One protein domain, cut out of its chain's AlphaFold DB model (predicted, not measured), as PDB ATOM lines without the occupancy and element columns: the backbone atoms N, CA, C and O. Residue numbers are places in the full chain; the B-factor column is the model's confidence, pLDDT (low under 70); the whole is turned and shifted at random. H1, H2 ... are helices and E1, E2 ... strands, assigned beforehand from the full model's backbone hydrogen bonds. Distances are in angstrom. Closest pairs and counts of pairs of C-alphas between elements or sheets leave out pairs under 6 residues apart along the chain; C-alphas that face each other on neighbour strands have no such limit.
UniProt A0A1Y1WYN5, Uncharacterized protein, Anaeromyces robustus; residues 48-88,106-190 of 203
ATOM      1  N   VAL A  48      31.024   1.534  30.432       38.56
ATOM      2  CA  VAL A  48      30.996   2.233  31.706       38.56
ATOM      3  C   VAL A  48      31.006   1.158  32.787       38.56
ATOM      4  O   VAL A  48      30.023   0.453  33.006       38.56
ATOM      5  N   LYS A  49      32.154   0.990  33.453       39.81
ATOM      6  CA  LYS A  49      32.203   0.226  34.702       39.81
ATOM      7  C   LYS A  49      31.296   0.914  35.737       39.81
ATOM      8  O   LYS A  49      31.204   2.139  35.725       39.81
ATOM      9  N   PRO A  50      30.681   0.176  36.680       37.19
ATOM     10  CA  PRO A  50      29.870   0.747  37.769       37.19
ATOM     11  C   PRO A  50      30.598   1.827  38.600       37.19
ATOM     12  O   PRO A  50      29.965   2.638  39.273       37.19
ATOM     13  N   GLU A  51      31.923   1.908  38.473       37.94
ATOM     14  CA  GLU A  51      32.815   2.982  38.923       37.94
ATOM     15  C   GLU A  51      32.593   4.339  38.213       37.94
ATOM     16  O   GLU A  51      33.532   5.099  38.055       37.94
ATOM     17  N   PHE A  52      31.393   4.684  37.753       44.47
ATOM     18  CA  PHE A  52      31.067   6.058  37.327       44.47
ATOM     19  C   PHE A  52      29.791   6.581  37.984       44.47
ATOM     20  O   PHE A  52      29.320   7.678  37.668       44.47
ATOM     21  N   CYS A  53      29.227   5.817  38.921       45.50
ATOM     22  CA  CYS A  53      27.994   6.209  39.559       45.50
ATOM     23  C   CYS A  53      28.245   7.158  40.728       45.50
ATOM     24  O   CYS A  53      28.775   6.785  41.771       45.50
ATOM     25  N   ASN A  54      27.845   8.410  40.544       52.25
ATOM     26  CA  ASN A  54      27.779   9.370  41.633       52.25
ATOM     27  C   ASN A  54      26.457   9.149  42.384       52.25
ATOM     28  O   ASN A  54      25.417   8.972  41.739       52.25
ATOM     29  N   SER A  55      26.486   9.134  43.718       50.16
ATOM     30  CA  SER A  55      25.281   8.907  44.521       50.16
ATOM     31  C   SER A  55      24.200   9.930  44.147       50.16
ATOM     32  O   SER A  55      24.490  11.098  43.875       50.16
ATOM     33  N   ASN A  56      22.947   9.474  44.068       53.31
ATOM     34  CA  ASN A  56      21.774  10.267  43.672       53.31
ATOM     35  C   ASN A  56      21.698  10.703  42.194       53.31
ATOM     36  O   ASN A  56      20.874  11.558  41.862       53.31
ATOM     37  N   LYS A  57      22.503  10.136  41.284       65.50
ATOM     38  CA  LYS A  57      22.361  10.394  39.840       65.50
ATOM     39  C   LYS A  57      21.644   9.253  39.119       65.50
ATOM     40  O   LYS A  57      21.945   8.082  39.324       65.50
ATOM     41  N   ILE A  58      20.719   9.630  38.239       63.88
ATOM     42  CA  ILE A  58      20.110   8.739  37.245       63.88
ATOM     43  C   ILE A  58      21.019   8.715  36.015       63.88
ATOM     44  O   ILE A  58      21.434   9.780  35.552       63.88
ATOM     45  N   SER A  59      21.310   7.529  35.489       70.75
ATOM     46  CA  SER A  59      22.026   7.338  34.222       70.75
ATOM     47  C   SER A  59      21.158   6.557  33.245       70.75
ATOM     48  O   SER A  59      20.393   5.689  33.661       70.75
ATOM     49  N   TYR A  60      21.284   6.853  31.953       71.56
ATOM     50  CA  TYR A  60      20.596   6.112  30.898       71.56
ATOM     51  C   TYR A  60      21.585   5.228  30.171       71.56
ATOM     52  O   TYR A  60      22.608   5.726  29.705       71.56
ATOM     53  N   CYS A  61      21.292   3.941  30.085       73.75
ATOM     54  CA  CYS A  61      22.225   2.942  29.604       73.75
ATOM     55  C   CYS A  61      21.563   2.001  28.599       73.75
ATOM     56  O   CYS A  61      20.347   1.868  28.581       73.75
ATOM     57  N   TYR A  62      22.359   1.329  27.781       75.31
ATOM     58  CA  TYR A  62      21.955   0.096  27.106       75.31
ATOM     59  C   TYR A  62      23.033  -0.957  27.353       75.31
ATOM     60  O   TYR A  62      24.176  -0.614  27.669       75.31
ATOM     61  N   ASP A  63      22.647  -2.224  27.266       70.12
ATOM     62  CA  ASP A  63      23.570  -3.352  27.373       70.12
ATOM     63  C   ASP A  63      24.114  -3.687  25.981       70.12
ATOM     64  O   ASP A  63      23.333  -3.884  25.053       70.12
ATOM     65  N   GLU A  64      25.437  -3.699  25.821       61.19
ATOM     66  CA  GLU A  64      26.077  -4.081  24.556       61.19
ATOM     67  C   GLU A  64      26.314  -5.589  24.449       61.19
ATOM     68  O   GLU A  64      26.239  -6.117  23.348       61.19
ATOM     69  N   ASP A  65      26.581  -6.286  25.565       55.31
ATOM     70  CA  ASP A  65      27.120  -7.660  25.549       55.31
ATOM     71  C   ASP A  65      26.911  -8.423  26.887       55.31
ATOM     72  O   ASP A  65      27.797  -9.124  27.390       55.31
ATOM     73  N   ASN A  66      25.735  -8.295  27.511       52.16
ATOM     74  CA  ASN A  66      25.323  -8.986  28.749       52.16
ATOM     75  C   ASN A  66      26.201  -8.734  29.995       52.16
ATOM     76  O   ASN A  66      26.062  -9.452  30.987       52.16
ATOM     77  N   ASN A  67      27.128  -7.772  29.959       47.84
ATOM     78  CA  ASN A  67      28.016  -7.403  31.079       47.84
ATOM     79  C   ASN A  67      28.589  -5.977  30.978       47.84
ATOM     80  O   ASN A  67      29.336  -5.557  31.865       47.84
ATOM     81  N   TYR A  68      28.282  -5.240  29.907       55.28
ATOM     82  CA  TYR A  68      28.821  -3.905  29.668       55.28
ATOM     83  C   TYR A  68      27.682  -2.941  29.382       55.28
ATOM     84  O   TYR A  68      26.997  -3.049  28.369       55.28
ATOM     85  N   PHE A  69      27.511  -1.978  30.285       59.12
ATOM     86  CA  PHE A  69      26.571  -0.888  30.087       59.12
ATOM     87  C   PHE A  69      27.282   0.286  29.425       59.12
ATOM     88  O   PHE A  69      28.294   0.783  29.931       59.12
ATOM     89  N   THR A  70      26.729   0.772  28.322       64.44
ATOM     90  CA  THR A  70      27.102   2.077  27.778       64.44
ATOM     91  C   THR A  70      26.120   3.095  28.329       64.44
ATOM     92  O   THR A  70      24.954   3.112  27.940       64.44
ATOM     93  N   CYS A  71      26.583   3.916  29.276       64.31
ATOM     94  CA  CYS A  71      25.756   4.874  30.002       64.31
ATOM     95  C   CYS A  71      26.067   6.323  29.622       64.31
ATOM     96  O   CYS A  71      27.226   6.727  29.538       64.31
ATOM     97  N   LEU A  72      25.023   7.137  29.500       64.94
ATOM     98  CA  LEU A  72      25.124   8.588  29.429       64.94
ATOM     99  C   LEU A  72      24.953   9.163  30.836       64.94
ATOM    100  O   LEU A  72      23.902   9.012  31.466       64.94
ATOM    101  N   LEU A  73      26.010   9.810  31.334       55.50
ATOM    102  CA  LEU A  73      25.988  10.498  32.620       55.50
ATOM    103  C   LEU A  73      25.153  11.775  32.512       55.50
ATOM    104  O   LEU A  73      25.321  12.575  31.593       55.50
ATOM    105  N   ASN A  74      24.284  11.978  33.500       50.94
ATOM    106  CA  ASN A  74      23.455  13.166  33.644       50.94
ATOM    107  C   ASN A  74      24.327  14.405  33.930       50.94
ATOM    108  O   ASN A  74      24.617  14.740  35.084       50.94
ATOM    109  N   THR A  75      24.794  15.061  32.867       45.19
ATOM    110  CA  THR A  75      25.218  16.460  32.905       45.19
ATOM    111  C   THR A  75      24.006  17.307  32.543       45.19
ATOM    112  O   THR A  75      23.422  17.159  31.472       45.19
ATOM    113  N   THR A  76      23.621  18.157  33.481       42.03
ATOM    114  CA  THR A  76      22.315  18.794  33.687       42.03
ATOM    115  C   THR A  76      21.707  19.592  32.528       42.03
ATOM    116  O   THR A  76      20.532  19.929  32.615       42.03
ATOM    117  N   ASP A  77      22.416  19.850  31.430       39.88
ATOM    118  CA  ASP A  77      21.941  20.798  30.410       39.88
ATOM    119  C   ASP A  77      21.109  20.167  29.280       39.88
ATOM    120  O   ASP A  77      20.226  20.820  28.729       39.88
ATOM    121  N   HIS A  78      21.304  18.884  28.955       40.56
ATOM    122  CA  HIS A  78      20.573  18.240  27.847       40.56
ATOM    123  C   HIS A  78      19.263  17.560  28.273       40.56
ATOM    124  O   HIS A  78      18.418  17.255  27.431       40.56
ATOM    125  N   PHE A  79      19.063  17.342  29.575       40.25
ATOM    126  CA  PHE A  79      17.950  16.540  30.085       40.25
ATOM    127  C   PHE A  79      16.663  17.340  30.346       40.25
ATOM    128  O   PHE A  79      15.566  16.812  30.161       40.25
ATOM    129  N   TYR A  80      16.761  18.633  30.684       32.56
ATOM    130  CA  TYR A  80      15.575  19.486  30.876       32.56
ATOM    131  C   TYR A  80      14.687  19.572  29.624       32.56
ATOM    132  O   TYR A  80      13.490  19.828  29.737       32.56
ATOM    133  N   GLN A  81      15.234  19.302  28.438       37.00
ATOM    134  CA  GLN A  81      14.448  19.264  27.208       37.00
ATOM    135  C   GLN A  81      13.612  17.980  27.061       37.00
ATOM    136  O   GLN A  81      12.494  18.065  26.563       37.00
ATOM    137  N   ALA A  82      14.086  16.820  27.536       35.44
ATOM    138  CA  ALA A  82      13.374  15.540  27.401       35.44
ATOM    139  C   ALA A  82      12.163  15.433  28.351       35.44
ATOM    140  O   ALA A  82      11.075  15.025  27.950       35.44
ATOM    141  N   LEU A  83      12.304  15.886  29.605       31.83
ATOM    142  CA  LEU A  83      11.193  15.880  30.573       31.83
ATOM    143  C   LEU A  83      10.067  16.866  30.224       31.83
ATOM    144  O   LEU A  83       8.911  16.623  30.568       31.83
ATOM    145  N   ASN A  84      10.382  17.968  29.535       30.66
ATOM    146  CA  ASN A  84       9.375  18.944  29.112       30.66
ATOM    147  C   ASN A  84       8.455  18.416  27.996       30.66
ATOM    148  O   ASN A  84       7.341  18.916  27.861       30.66
ATOM    149  N   TYR A  85       8.881  17.401  27.233       33.59
ATOM    150  CA  TYR A  85       8.035  16.763  26.218       33.59
ATOM    151  C   TYR A  85       7.059  15.748  26.824       33.59
ATOM    152  O   TYR A  85       5.895  15.731  26.437       33.59
ATOM    153  N   ILE A  86       7.481  14.982  27.837       36.34
ATOM    154  CA  ILE A  86       6.642  13.955  28.487       36.34
ATOM    155  C   ILE A  86       5.485  14.581  29.294       36.34
ATOM    156  O   ILE A  86       4.439  13.966  29.459       36.34
ATOM    157  N   ASN A  87       5.633  15.827  29.764       31.84
ATOM    158  CA  ASN A  87       4.576  16.554  30.483       31.84
ATOM    159  C   ASN A  87       3.668  17.415  29.585       31.84
ATOM    160  O   ASN A  87       2.755  18.062  30.102       31.84
ATOM    161  N   LYS A  88       3.880  17.452  28.261       37.50
ATOM    162  CA  LYS A  88       2.976  18.146  27.330       37.50
ATOM    163  C   LYS A  88       1.814  17.238  26.919       37.50
ATOM    164  O   LYS A  88       1.586  16.986  25.741       37.50
ATOM    165  N   ILE A 106      18.226  11.422  21.317       84.12
ATOM    166  CA  ILE A 106      16.848  11.266  21.769       84.12
ATOM    167  C   ILE A 106      16.769  10.018  22.636       84.12
ATOM    168  O   ILE A 106      16.994   8.905  22.173       84.12
ATOM    169  N   MET A 107      16.469  10.232  23.915       83.88
ATOM    170  CA  MET A 107      16.350   9.169  24.917       83.88
ATOM    171  C   MET A 107      14.929   8.614  25.012       83.88
ATOM    172  O   MET A 107      14.720   7.582  25.632       83.88
ATOM    173  N   GLU A 108      13.948   9.317  24.449       84.06
ATOM    174  CA  GLU A 108      12.569   8.847  24.393       84.06
ATOM    175  C   GLU A 108      12.460   7.788  23.296       84.06
ATOM    176  O   GLU A 108      12.904   8.011  22.170       84.06
ATOM    177  N   ALA A 109      11.852   6.655  23.615       89.31
ATOM    178  CA  ALA A 109      11.478   5.643  22.645       89.31
ATOM    179  C   ALA A 109      10.106   5.098  23.032       89.31
ATOM    180  O   ALA A 109       9.799   4.985  24.218       89.31
ATOM    181  N   CYS A 110       9.281   4.780  22.042       89.00
ATOM    182  CA  CYS A 110       7.974   4.181  22.271       89.00
ATOM    183  C   CYS A 110       7.786   2.900  21.461       89.00
ATOM    184  O   CYS A 110       8.407   2.694  20.417       89.00
ATOM    185  N   ASN A 111       6.934   2.012  21.963       92.00
ATOM    186  CA  ASN A 111       6.582   0.778  21.284       92.00
ATOM    187  C   ASN A 111       5.379   1.033  20.362       92.00
ATOM    188  O   ASN A 111       4.279   1.320  20.832       92.00
ATOM    189  N   LYS A 112       5.579   0.918  19.044       86.00
ATOM    190  CA  LYS A 112       4.525   1.171  18.042       86.00
ATOM    191  C   LYS A 112       3.368   0.173  18.075       86.00
ATOM    192  O   LYS A 112       2.299   0.491  17.566       86.00
ATOM    193  N   GLU A 113       3.561  -1.010  18.651       81.31
ATOM    194  CA  GLU A 113       2.523  -2.041  18.761       81.31
ATOM    195  C   GLU A 113       1.583  -1.794  19.954       81.31
ATOM    196  O   GLU A 113       0.519  -2.413  20.058       81.31
ATOM    197  N   TYR A 114       1.933  -0.863  20.850       80.62
ATOM    198  CA  TYR A 114       1.099  -0.493  21.987       80.62
ATOM    199  C   TYR A 114      -0.024   0.471  21.568       80.62
ATOM    200  O   TYR A 114       0.094   1.692  21.635       80.62
ATOM    201  N   ASN A 115      -1.148  -0.115  21.152       59.97
ATOM    202  CA  ASN A 115      -2.322   0.561  20.579       59.97
ATOM    203  C   ASN A 115      -2.995   1.637  21.457       59.97
ATOM    204  O   ASN A 115      -3.839   2.378  20.954       59.97
ATOM    205  N   GLU A 116      -2.694   1.714  22.757       59.66
ATOM    206  CA  GLU A 116      -3.359   2.655  23.672       59.66
ATOM    207  C   GLU A 116      -2.712   4.048  23.690       59.66
ATOM    208  O   GLU A 116      -3.334   4.998  24.168       59.66
ATOM    209  N   GLN A 117      -1.492   4.202  23.162       61.84
ATOM    210  CA  GLN A 117      -0.785   5.482  23.140       61.84
ATOM    211  C   GLN A 117      -0.300   5.815  21.731       61.84
ATOM    212  O   GLN A 117       0.322   5.003  21.051       61.84
ATOM    213  N   ILE A 118      -0.554   7.052  21.299       71.06
ATOM    214  CA  ILE A 118       0.131   7.599  20.129       71.06
ATOM    215  C   ILE A 118       1.616   7.651  20.506       71.06
ATOM    216  O   ILE A 118       1.996   8.336  21.453       71.06
ATOM    217  N   CYS A 119       2.437   6.881  19.797       80.38
ATOM    218  CA  CYS A 119       3.884   6.845  19.972       80.38
ATOM    219  C   CYS A 119       4.463   8.204  19.545       80.38
ATOM    220  O   CYS A 119       4.599   8.480  18.353       80.38
ATOM    221  N   ILE A 120       4.726   9.080  20.519       79.69
ATOM    222  CA  ILE A 120       5.223  10.444  20.304       79.69
ATOM    223  C   ILE A 120       6.566  10.592  21.014       79.69
ATOM    224  O   ILE A 120       6.649  10.531  22.239       79.69
ATOM    225  N   THR A 121       7.609  10.843  20.230       86.00
ATOM    226  CA  THR A 121       8.933  11.267  20.702       86.00
ATOM    227  C   THR A 121       9.295  12.590  20.043       86.00
ATOM    228  O   THR A 121       8.639  13.020  19.086       86.00
ATOM    229  N   ARG A 122      10.395  13.215  20.471       87.62
ATOM    230  CA  ARG A 122      11.083  14.187  19.607       87.62
ATOM    231  C   ARG A 122      11.346  13.592  18.216       87.62
ATOM    232  O   ARG A 122      11.617  12.395  18.092       87.62
ATOM    233  N   SER A 123      11.268  14.434  17.181       88.56
ATOM    234  CA  SER A 123      11.488  14.004  15.800       88.56
ATOM    235  C   SER A 123      12.938  13.586  15.568       88.56
ATOM    236  O   SER A 123      13.858  14.339  15.892       88.56
ATOM    237  N   CYS A 124      13.137  12.425  14.954       90.00
ATOM    238  CA  CYS A 124      14.441  11.948  14.501       90.00
ATOM    239  C   CYS A 124      14.560  12.042  12.970       90.00
ATOM    240  O   CYS A 124      13.560  12.025  12.254       90.00
ATOM    241  N   GLN A 125      15.785  12.163  12.457       92.25
ATOM    242  CA  GLN A 125      16.081  12.131  11.018       92.25
ATOM    243  C   GLN A 125      16.745  10.815  10.601       92.25
ATOM    244  O   GLN A 125      16.626  10.404   9.449       92.25
ATOM    245  N   ASN A 126      17.467  10.177  11.521       92.38
ATOM    246  CA  ASN A 126      18.152   8.904  11.327       92.38
ATOM    247  C   ASN A 126      18.345   8.176  12.668       92.38
ATOM    248  O   ASN A 126      18.134   8.751  13.738       92.38
ATOM    249  N   ASP A 127      18.770   6.916  12.597       91.75
ATOM    250  CA  ASP A 127      18.980   6.037  13.753       91.75
ATOM    251  C   ASP A 127      19.989   6.593  14.767       91.75
ATOM    252  O   ASP A 127      19.828   6.383  15.967       91.75
ATOM    253  N   GLU A 128      20.988   7.365  14.320       87.38
ATOM    254  CA  GLU A 128      21.976   7.991  15.212       87.38
ATOM    255  C   GLU A 128      21.358   9.074  16.109       87.38
ATOM    256  O   GLU A 128      21.948   9.450  17.123       87.38
ATOM    257  N   ASN A 129      20.172   9.586  15.764       86.69
ATOM    258  CA  ASN A 129      19.436  10.499  16.630       86.69
ATOM    259  C   ASN A 129      18.733   9.778  17.779       86.69
ATOM    260  O   ASN A 129      18.407  10.441  18.758       86.69
ATOM    261  N   CYS A 130      18.501   8.469  17.690       87.69
ATOM    262  CA  CYS A 130      17.766   7.702  18.688       87.69
ATOM    263  C   CYS A 130      18.724   6.887  19.550       87.69
ATOM    264  O   CYS A 130      19.554   6.135  19.047       87.69
ATOM    265  N   PHE A 131      18.579   6.966  20.869       87.50
ATOM    266  CA  PHE A 131      19.365   6.134  21.777       87.50
ATOM    267  C   PHE A 131      19.102   4.636  21.565       87.50
ATOM    268  O   PHE A 131      20.028   3.832  21.647       87.50
ATOM    269  N   SER A 132      17.860   4.277  21.223       89.94
ATOM    270  CA  SER A 132      17.472   2.916  20.829       89.94
ATOM    271  C   SER A 132      18.146   2.446  19.534       89.94
ATOM    272  O   SER A 132      18.170   1.250  19.241       89.94
ATOM    273  N   GLY A 133      18.703   3.374  18.749       91.06
ATOM    274  CA  GLY A 133      19.274   3.108  17.437       91.06
ATOM    275  C   GLY A 133      18.233   2.833  16.354       91.06
ATOM    276  O   GLY A 133      18.597   2.244  15.345       91.06
ATOM    277  N   ILE A 134      16.961   3.201  16.562       93.56
ATOM    278  CA  ILE A 134      15.909   3.029  15.551       93.56
ATOM    279  C   ILE A 134      15.060   4.296  15.437       93.56
ATOM    280  O   ILE A 134      14.301   4.634  16.348       93.56
ATOM    281  N   CYS A 135      15.167   4.964  14.290       92.88
ATOM    282  CA  CYS A 135      14.322   6.071  13.870       92.88
ATOM    283  C   CYS A 135      13.347   5.600  12.788       92.88
ATOM    284  O   CYS A 135      13.720   5.434  11.628       92.88
ATOM    285  N   ASP A 136      12.076   5.429  13.144       93.69
ATOM    286  CA  ASP A 136      11.058   4.953  12.212       93.69
ATOM    287  C   ASP A 136       9.990   6.023  11.963       93.69
ATOM    288  O   ASP A 136       9.258   6.429  12.871       93.69
ATOM    289  N   MET A 137       9.891   6.469  10.708       91.44
ATOM    290  CA  MET A 137       9.003   7.552  10.258       91.44
ATOM    291  C   MET A 137       9.141   8.846  11.078       91.44
ATOM    292  O   MET A 137       8.165   9.547  11.334       91.44
ATOM    293  N   GLY A 138      10.368   9.168  11.490       89.81
ATOM    294  CA  GLY A 138      10.659  10.365  12.275       89.81
ATOM    295  C   GLY A 138      10.364  10.234  13.770       89.81
ATOM    296  O   GLY A 138      10.403  11.240  14.473       89.81
ATOM    297  N   THR A 139      10.108   9.024  14.271       90.88
ATOM    298  CA  THR A 139       9.892   8.731  15.696       90.88
ATOM    299  C   THR A 139      10.899   7.693  16.181       90.88
ATOM    300  O   THR A 139      11.132   6.695  15.501       90.88
ATOM    301  N   CYS A 140      11.480   7.902  17.361       91.50
ATOM    302  CA  CYS A 140      12.351   6.904  17.972       91.50
ATOM    303  C   CYS A 140      11.510   5.769  18.562       91.50
ATOM    304  O   CYS A 140      10.619   6.009  19.379       91.50
ATOM    305  N   ILE A 141      11.787   4.530  18.154       93.94
ATOM    306  CA  ILE A 141      11.058   3.348  18.639       93.94
ATOM    307  C   ILE A 141      11.930   2.464  19.516       93.94
ATOM    308  O   ILE A 141      13.158   2.525  19.432       93.94
ATOM    309  N   THR A 142      11.303   1.677  20.389       93.81
ATOM    310  CA  THR A 142      12.027   0.757  21.276       93.81
ATOM    311  C   THR A 142      12.749  -0.330  20.483       93.81
ATOM    312  O   THR A 142      12.308  -0.743  19.410       93.81
ATOM    313  N   ASN A 143      13.888  -0.779  21.010       92.94
ATOM    314  CA  ASN A 143      14.733  -1.788  20.382       92.94
ATOM    315  C   ASN A 143      14.944  -2.944  21.362       92.94
ATOM    316  O   ASN A 143      15.603  -2.783  22.384       92.94
ATOM    317  N   ILE A 144      14.399  -4.119  21.041       90.38
ATOM    318  CA  ILE A 144      14.483  -5.302  21.910       90.38
ATOM    319  C   ILE A 144      15.936  -5.751  22.104       90.38
ATOM    320  O   ILE A 144      16.296  -6.170  23.207       90.38
ATOM    321  N   ASP A 145      16.764  -5.617  21.066       88.75
ATOM    322  CA  ASP A 145      18.181  -5.986  21.094       88.75
ATOM    323  C   ASP A 145      19.035  -4.934  21.813       88.75
ATOM    324  O   ASP A 145      20.149  -5.220  22.245       88.75
ATOM    325  N   ARG A 146      18.510  -3.713  21.966       86.56
ATOM    326  CA  ARG A 146      19.188  -2.586  22.613       86.56
ATOM    327  C   ARG A 146      18.221  -1.803  23.514       86.56
ATOM    328  O   ARG A 146      17.905  -0.648  23.214       86.56
ATOM    329  N   PRO A 147      17.740  -2.415  24.611       89.88
ATOM    330  CA  PRO A 147      16.734  -1.794  25.457       89.88
ATOM    331  C   PRO A 147      17.317  -0.605  26.214       89.88
ATOM    332  O   PRO A 147      18.445  -0.655  26.718       89.88
ATOM    333  N   LEU A 148      16.518   0.448  26.358       87.62
ATOM    334  CA  LEU A 148      16.846   1.560  27.233       87.62
ATOM    335  C   LEU A 148      16.712   1.148  28.704       87.62
ATOM    336  O   LEU A 148      15.642   0.776  29.190       87.62
ATOM    337  N   LEU A 149      17.804   1.289  29.441       86.12
ATOM    338  CA  LEU A 149      17.891   1.078  30.877       86.12
ATOM    339  C   LEU A 149      18.044   2.414  31.597       86.12
ATOM    340  O   LEU A 149      18.800   3.291  31.187       86.12
ATOM    341  N   ILE A 150      17.354   2.543  32.720       83.69
ATOM    342  CA  ILE A 150      17.478   3.635  33.673       83.69
ATOM    343  C   ILE A 150      18.168   3.066  34.907       83.69
ATOM    344  O   ILE A 150      17.621   2.210  35.605       83.69
ATOM    345  N   CYS A 151      19.381   3.540  35.164       80.12
ATOM    346  CA  CYS A 151      20.205   3.112  36.279       80.12
ATOM    347  C   CYS A 151      20.198   4.160  37.391       80.12
ATOM    348  O   CYS A 151      20.389   5.352  37.144       80.12
ATOM    349  N   GLN A 152      19.988   3.705  38.620       78.56
ATOM    350  CA  GLN A 152      20.016   4.505  39.839       78.56
ATOM    351  C   GLN A 152      21.049   3.929  40.797       78.56
ATOM    352  O   GLN A 152      21.205   2.710  40.878       78.56
ATOM    353  N   CYS A 153      21.726   4.800  41.538       77.06
ATOM    354  CA  CYS A 153      22.683   4.379  42.552       77.06
ATOM    355  C   CYS A 153      22.241   4.768  43.948       77.06
ATOM    356  O   CYS A 153      21.814   5.901  44.181       77.06
ATOM    357  N   ASP A 154      22.366   3.811  44.862       75.50
ATOM    358  CA  ASP A 154      22.115   4.031  46.277       75.50
ATOM    359  C   ASP A 154      23.283   4.774  46.956       75.50
ATOM    360  O   ASP A 154      24.328   5.058  46.361       75.50
ATOM    361  N   GLU A 155      23.111   5.088  48.240       73.94
ATOM    362  CA  GLU A 155      24.128   5.752  49.067       73.94
ATOM    363  C   GLU A 155      25.408   4.919  49.259       73.94
ATOM    364  O   GLU A 155      26.438   5.451  49.668       73.94
ATOM    365  N   LYS A 156      25.354   3.613  48.972       75.31
ATOM    366  CA  LYS A 156      26.480   2.675  49.048       75.31
ATOM    367  C   LYS A 156      27.128   2.433  47.683       75.31
ATOM    368  O   LYS A 156      27.971   1.545  47.578       75.31
ATOM    369  N   TYR A 157      26.763   3.218  46.665       70.56
ATOM    370  CA  TYR A 157      27.227   3.084  45.282       70.56
ATOM    371  C   TYR A 157      26.816   1.768  44.602       70.56
ATOM    372  O   TYR A 157      27.408   1.381  43.595       70.56
ATOM    373  N   ASN A 158      25.783   1.085  45.104       72.19
ATOM    374  CA  ASN A 158      25.187  -0.034  44.386       72.19
ATOM    375  C   ASN A 158      24.313   0.511  43.262       72.19
ATOM    376  O   ASN A 158      23.362   1.256  43.506       72.19
ATOM    377  N   MET A 159      24.625   0.107  42.033       76.88
ATOM    378  CA  MET A 159      23.850   0.463  40.853       76.88
ATOM    379  C   MET A 159      22.743  -0.560  40.612       76.88
ATOM    380  O   MET A 159      23.003  -1.757  40.513       76.88
ATOM    381  N   THR A 160      21.513  -0.075  40.477       80.88
ATOM    382  CA  THR A 160      20.362  -0.860  40.025       80.88
ATOM    383  C   THR A 160      19.876  -0.285  38.707       80.88
ATOM    384  O   THR A 160      19.601   0.909  38.629       80.88
ATOM    385  N   CYS A 161      19.773  -1.126  37.684       84.31
ATOM    386  CA  CYS A 161      19.281  -0.749  36.366       84.31
ATOM    387  C   CYS A 161      17.956  -1.447  36.088       84.31
ATOM    388  O   CYS A 161      17.835  -2.654  36.295       84.31
ATOM    389  N   SER A 162      16.990  -0.691  35.582       88.69
ATOM    390  CA  SER A 162      15.691  -1.208  35.163       88.69
ATOM    391  C   SER A 162      15.318  -0.617  33.812       88.69
ATOM    392  O   SER A 162      15.685   0.509  33.493       88.69
ATOM    393  N   ARG A 163      14.585  -1.371  33.008       91.75
ATOM    394  CA  ARG A 163      14.079  -0.972  31.699       91.75
ATOM    395  C   ARG A 163      13.144   0.229  31.811       91.75
ATOM    396  O   ARG A 163      12.368   0.337  32.768       91.75
ATOM    397  N   ALA A 164      13.257   1.138  30.848       91.44
ATOM    398  CA  ALA A 164      12.428   2.331  30.750       91.44
ATOM    399  C   ALA A 164      10.959   1.995  30.429       91.44
ATOM    400  O   ALA A 164      10.604   0.844  30.183       91.44
ATOM    401  N   GLU A 165      10.086   3.000  30.455       90.44
ATOM    402  CA  GLU A 165       8.698   2.833  30.012       90.44
ATOM    403  C   GLU A 165       8.644   2.394  28.536       90.44
ATOM    404  O   GLU A 165       9.477   2.787  27.727       90.44
ATOM    405  N   GLN A 166       7.662   1.553  28.212       91.81
ATOM    406  CA  GLN A 166       7.417   0.909  26.917       91.81
ATOM    407  C   GLN A 166       8.519  -0.029  26.394       91.81
ATOM    408  O   GLN A 166       8.386  -0.581  25.301       91.81
ATOM    409  N   GLU A 167       9.571  -0.277  27.171       93.62
ATOM    410  CA  GLU A 167      10.538  -1.336  26.881       93.62
ATOM    411  C   GLU A 167       9.963  -2.723  27.176       93.62
ATOM    412  O   GLU A 167       9.125  -2.895  28.068       93.62
ATOM    413  N   HIS A 168      10.443  -3.730  26.445       94.56
ATOM    414  CA  HIS A 168      10.002  -5.113  26.626       94.56
ATOM    415  C   HIS A 168      10.474  -5.689  27.968       94.56
ATOM    416  O   HIS A 168      11.641  -5.526  28.317       94.56
ATOM    417  N   CYS A 169       9.618  -6.401  28.697       94.69
ATOM    418  CA  CYS A 169       9.891  -6.954  30.024       94.69
ATOM    419  C   CYS A 169       9.375  -8.386  30.176       94.69
ATOM    420  O   CYS A 169       8.428  -8.801  29.521       94.69
ATOM    421  N   THR A 170       9.986  -9.152  31.078       95.88
ATOM    422  CA  THR A 170       9.534 -10.504  31.448       95.88
ATOM    423  C   THR A 170       8.826 -10.505  32.802       95.88
ATOM    424  O   THR A 170       7.952 -11.331  33.060       95.88
ATOM    425  N   ASN A 171       9.217  -9.602  33.703       96.00
ATOM    426  CA  ASN A 171       8.645  -9.498  35.038       96.00
ATOM    427  C   ASN A 171       8.686  -8.053  35.568       96.00
ATOM    428  O   ASN A 171       9.368  -7.187  35.028       96.00
ATOM    429  N   ASN A 172       7.964  -7.792  36.662       95.12
ATOM    430  CA  ASN A 172       7.844  -6.451  37.248       95.12
ATOM    431  C   ASN A 172       9.177  -5.826  37.681       95.12
ATOM    432  O   ASN A 172       9.291  -4.604  37.652       95.12
ATOM    433  N   ASN A 173      10.168  -6.632  38.077       92.56
ATOM    434  CA  ASN A 173      11.466  -6.120  38.527       92.56
ATOM    435  C   ASN A 173      12.329  -5.637  37.358       92.56
ATOM    436  O   ASN A 173      13.279  -4.888  37.578       92.56
ATOM    437  N   ASP A 174      11.992  -6.029  36.127       92.69
ATOM    438  CA  ASP A 174      12.681  -5.534  34.943       92.69
ATOM    439  C   ASP A 174      12.360  -4.057  34.706       92.69
ATOM    440  O   ASP A 174      13.161  -3.369  34.093       92.69
ATOM    441  N   CYS A 175      11.216  -3.555  35.184       92.31
ATOM    442  CA  CYS A 175      10.694  -2.234  34.843       92.31
ATOM    443  C   CYS A 175      10.994  -1.176  35.899       92.31
ATOM    444  O   CYS A 175      10.737  -1.375  37.087       92.31
ATOM    445  N   ILE A 176      11.399   0.018  35.459       90.31
ATOM    446  CA  ILE A 176      11.593   1.177  36.345       90.31
ATOM    447  C   ILE A 176      10.297   1.585  37.066       90.31
ATOM    448  O   ILE A 176      10.319   2.094  38.184       90.31
ATOM    449  N   THR A 177       9.145   1.311  36.449       89.50
ATOM    450  CA  THR A 177       7.807   1.541  37.011       89.50
ATOM    451  C   THR A 177       7.376   0.465  38.007       89.50
ATOM    452  O   THR A 177       6.312   0.591  38.618       89.50
ATOM    453  N   SER A 178       8.172  -0.601  38.156       93.62
ATOM    454  CA  SER A 178       7.828  -1.823  38.889       93.62
ATOM    455  C   SER A 178       6.572  -2.535  38.360       93.62
ATOM    456  O   SER A 178       5.919  -3.273  39.102       93.62
ATOM    457  N   TYR A 179       6.199  -2.299  37.098       94.19
ATOM    458  CA  TYR A 179       5.028  -2.905  36.469       94.19
ATOM    459  C   TYR A 179       5.316  -3.316  35.024       94.19
ATOM    460  O   TYR A 179       5.518  -2.470  34.152       94.19
ATOM    461  N   CYS A 180       5.294  -4.627  34.800       94.62
ATOM    462  CA  CYS A 180       5.362  -5.268  33.497       94.62
ATOM    463  C   CYS A 180       3.963  -5.764  33.121       94.62
ATOM    464  O   CYS A 180       3.378  -6.590  33.829       94.62
ATOM    465  N   GLU A 181       3.393  -5.252  32.034       93.00
ATOM    466  CA  GLU A 181       2.054  -5.647  31.613       93.00
ATOM    467  C   GLU A 181       2.071  -7.033  30.962       93.00
ATOM    468  O   GLU A 181       2.607  -7.212  29.876       93.00
ATOM    469  N   GLY A 182       1.412  -8.018  31.575       90.19
ATOM    470  CA  GLY A 182       1.491  -9.412  31.120       90.19
ATOM    471  C   GLY A 182       0.867  -9.733  29.752       90.19
ATOM    472  O   GLY A 182       1.018 -10.857  29.288       90.19
ATOM    473  N   LYS A 183       0.139  -8.805  29.110       90.25
ATOM    474  CA  LYS A 183      -0.411  -9.019  27.756       90.25
ATOM    475  C   LYS A 183       0.567  -8.602  26.664       90.25
ATOM    476  O   LYS A 183       0.745  -9.341  25.703       90.25
ATOM    477  N   THR A 184       1.158  -7.421  26.808       90.69
ATOM    478  CA  THR A 184       2.081  -6.843  25.821       90.69
ATOM    479  C   THR A 184       3.544  -7.087  26.177       90.69
ATOM    480  O   THR A 184       4.413  -6.927  25.325       90.69
ATOM    481  N   ASN A 185       3.821  -7.516  27.413       94.94
ATOM    482  CA  ASN A 185       5.160  -7.634  27.979       94.94
ATOM    483  C   ASN A 185       5.921  -6.306  27.890       94.94
ATOM    484  O   ASN A 185       7.087  -6.284  27.510       94.94
ATOM    485  N   LEU A 186       5.252  -5.192  28.203       93.06
ATOM    486  CA  LEU A 186       5.842  -3.852  28.199       93.06
ATOM    487  C   LEU A 186       5.866  -3.246  29.602       93.06
ATOM    488  O   LEU A 186       4.951  -3.444  30.408       93.06
ATOM    489  N   CYS A 187       6.905  -2.466  29.885       92.31
ATOM    490  CA  CYS A 187       6.986  -1.670  31.100       92.31
ATOM    491  C   CYS A 187       6.023  -0.488  31.028       92.31
ATOM    492  O   CYS A 187       6.247   0.448  30.268       92.31
ATOM    493  N   LEU A 188       4.962  -0.485  31.831       90.38
ATOM    494  CA  LEU A 188       3.959   0.584  31.796       90.38
ATOM    495  C   LEU A 188       3.899   1.339  33.119       90.38
ATOM    496  O   LEU A 188       4.159   0.791  34.196       90.38
ATOM    497  N   ARG A 189       3.514   2.613  33.059       86.38
ATOM    498  CA  ARG A 189       3.206   3.396  34.252       86.38
ATOM    499  C   ARG A 189       1.778   3.096  34.690       86.38
ATOM    500  O   ARG A 189       0.829   3.271  33.934       86.38
ATOM    501  N   LEU A 190       1.600   2.667  35.938       79.50
ATOM    502  CA  LEU A 190       0.261   2.520  36.504       79.50
ATOM    503  C   LEU A 190      -0.377   3.906  36.666       79.50
ATOM    504  O   LEU A 190       0.000   4.651  37.576       79.50
TER     505      LEU A 190
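This is residues 48 to 88 and 106 to 190 of the 203 residues of an uncharacterized protein of Anaeromyces robustus (UniProt A0A1Y1WYN5). With little regular structure, the domain has a small, strongly twisted sheet of two hairpins, E1-E2 and E3-E4, towards one end; looping residues 106 to 148 and 164 to 190 make much of the rest, and short H1 is off the sheet. The 126 printed residues hold E1, E2, H1, E3, E4 in chain order, a mixed class with 28 residues in named elements. The antiparallel sheet runs E2 E1 E3 E4. The whole is compact, radius of gyration of the C-alphas 14.3 A, spans 40 by 33 by 30 A.

E1, residues 58 to 63, spans 16.0 A from C-alpha 58 at (20.110, 8.739, 37.245). E2 is 69 to 73, 11.7 A; E3 149 to 153, 13.0 A; E4 159 to 163, 13.5 A, ending at (14.079, -0.972, 31.699). H1 is 80 to 86, 10.8 A.

Across the antiparallel neighbours E1 and E3, N 61 and O 149 are within hydrogen-bond range at 2.8 A; across E2 and E1, N 72 and O 60 are at 2.8 A; across E3 and E4, N 150 and O 162 are at 2.7 A. H1 is apart from E1 and E4; 0 of 3 O i to N i+4 pairs and 2 of 4 O i to N i+3 pairs are within range.

C-alphas 137 and 156 are farthest apart, 42.8 A. Residues 89 to 105 are not printed, a 16.5 A gap between C-alphas 88 and 106. No link printed whole is long. pLDDT is under 70 at 48 to 58, 64 to 88 and 115 to 117.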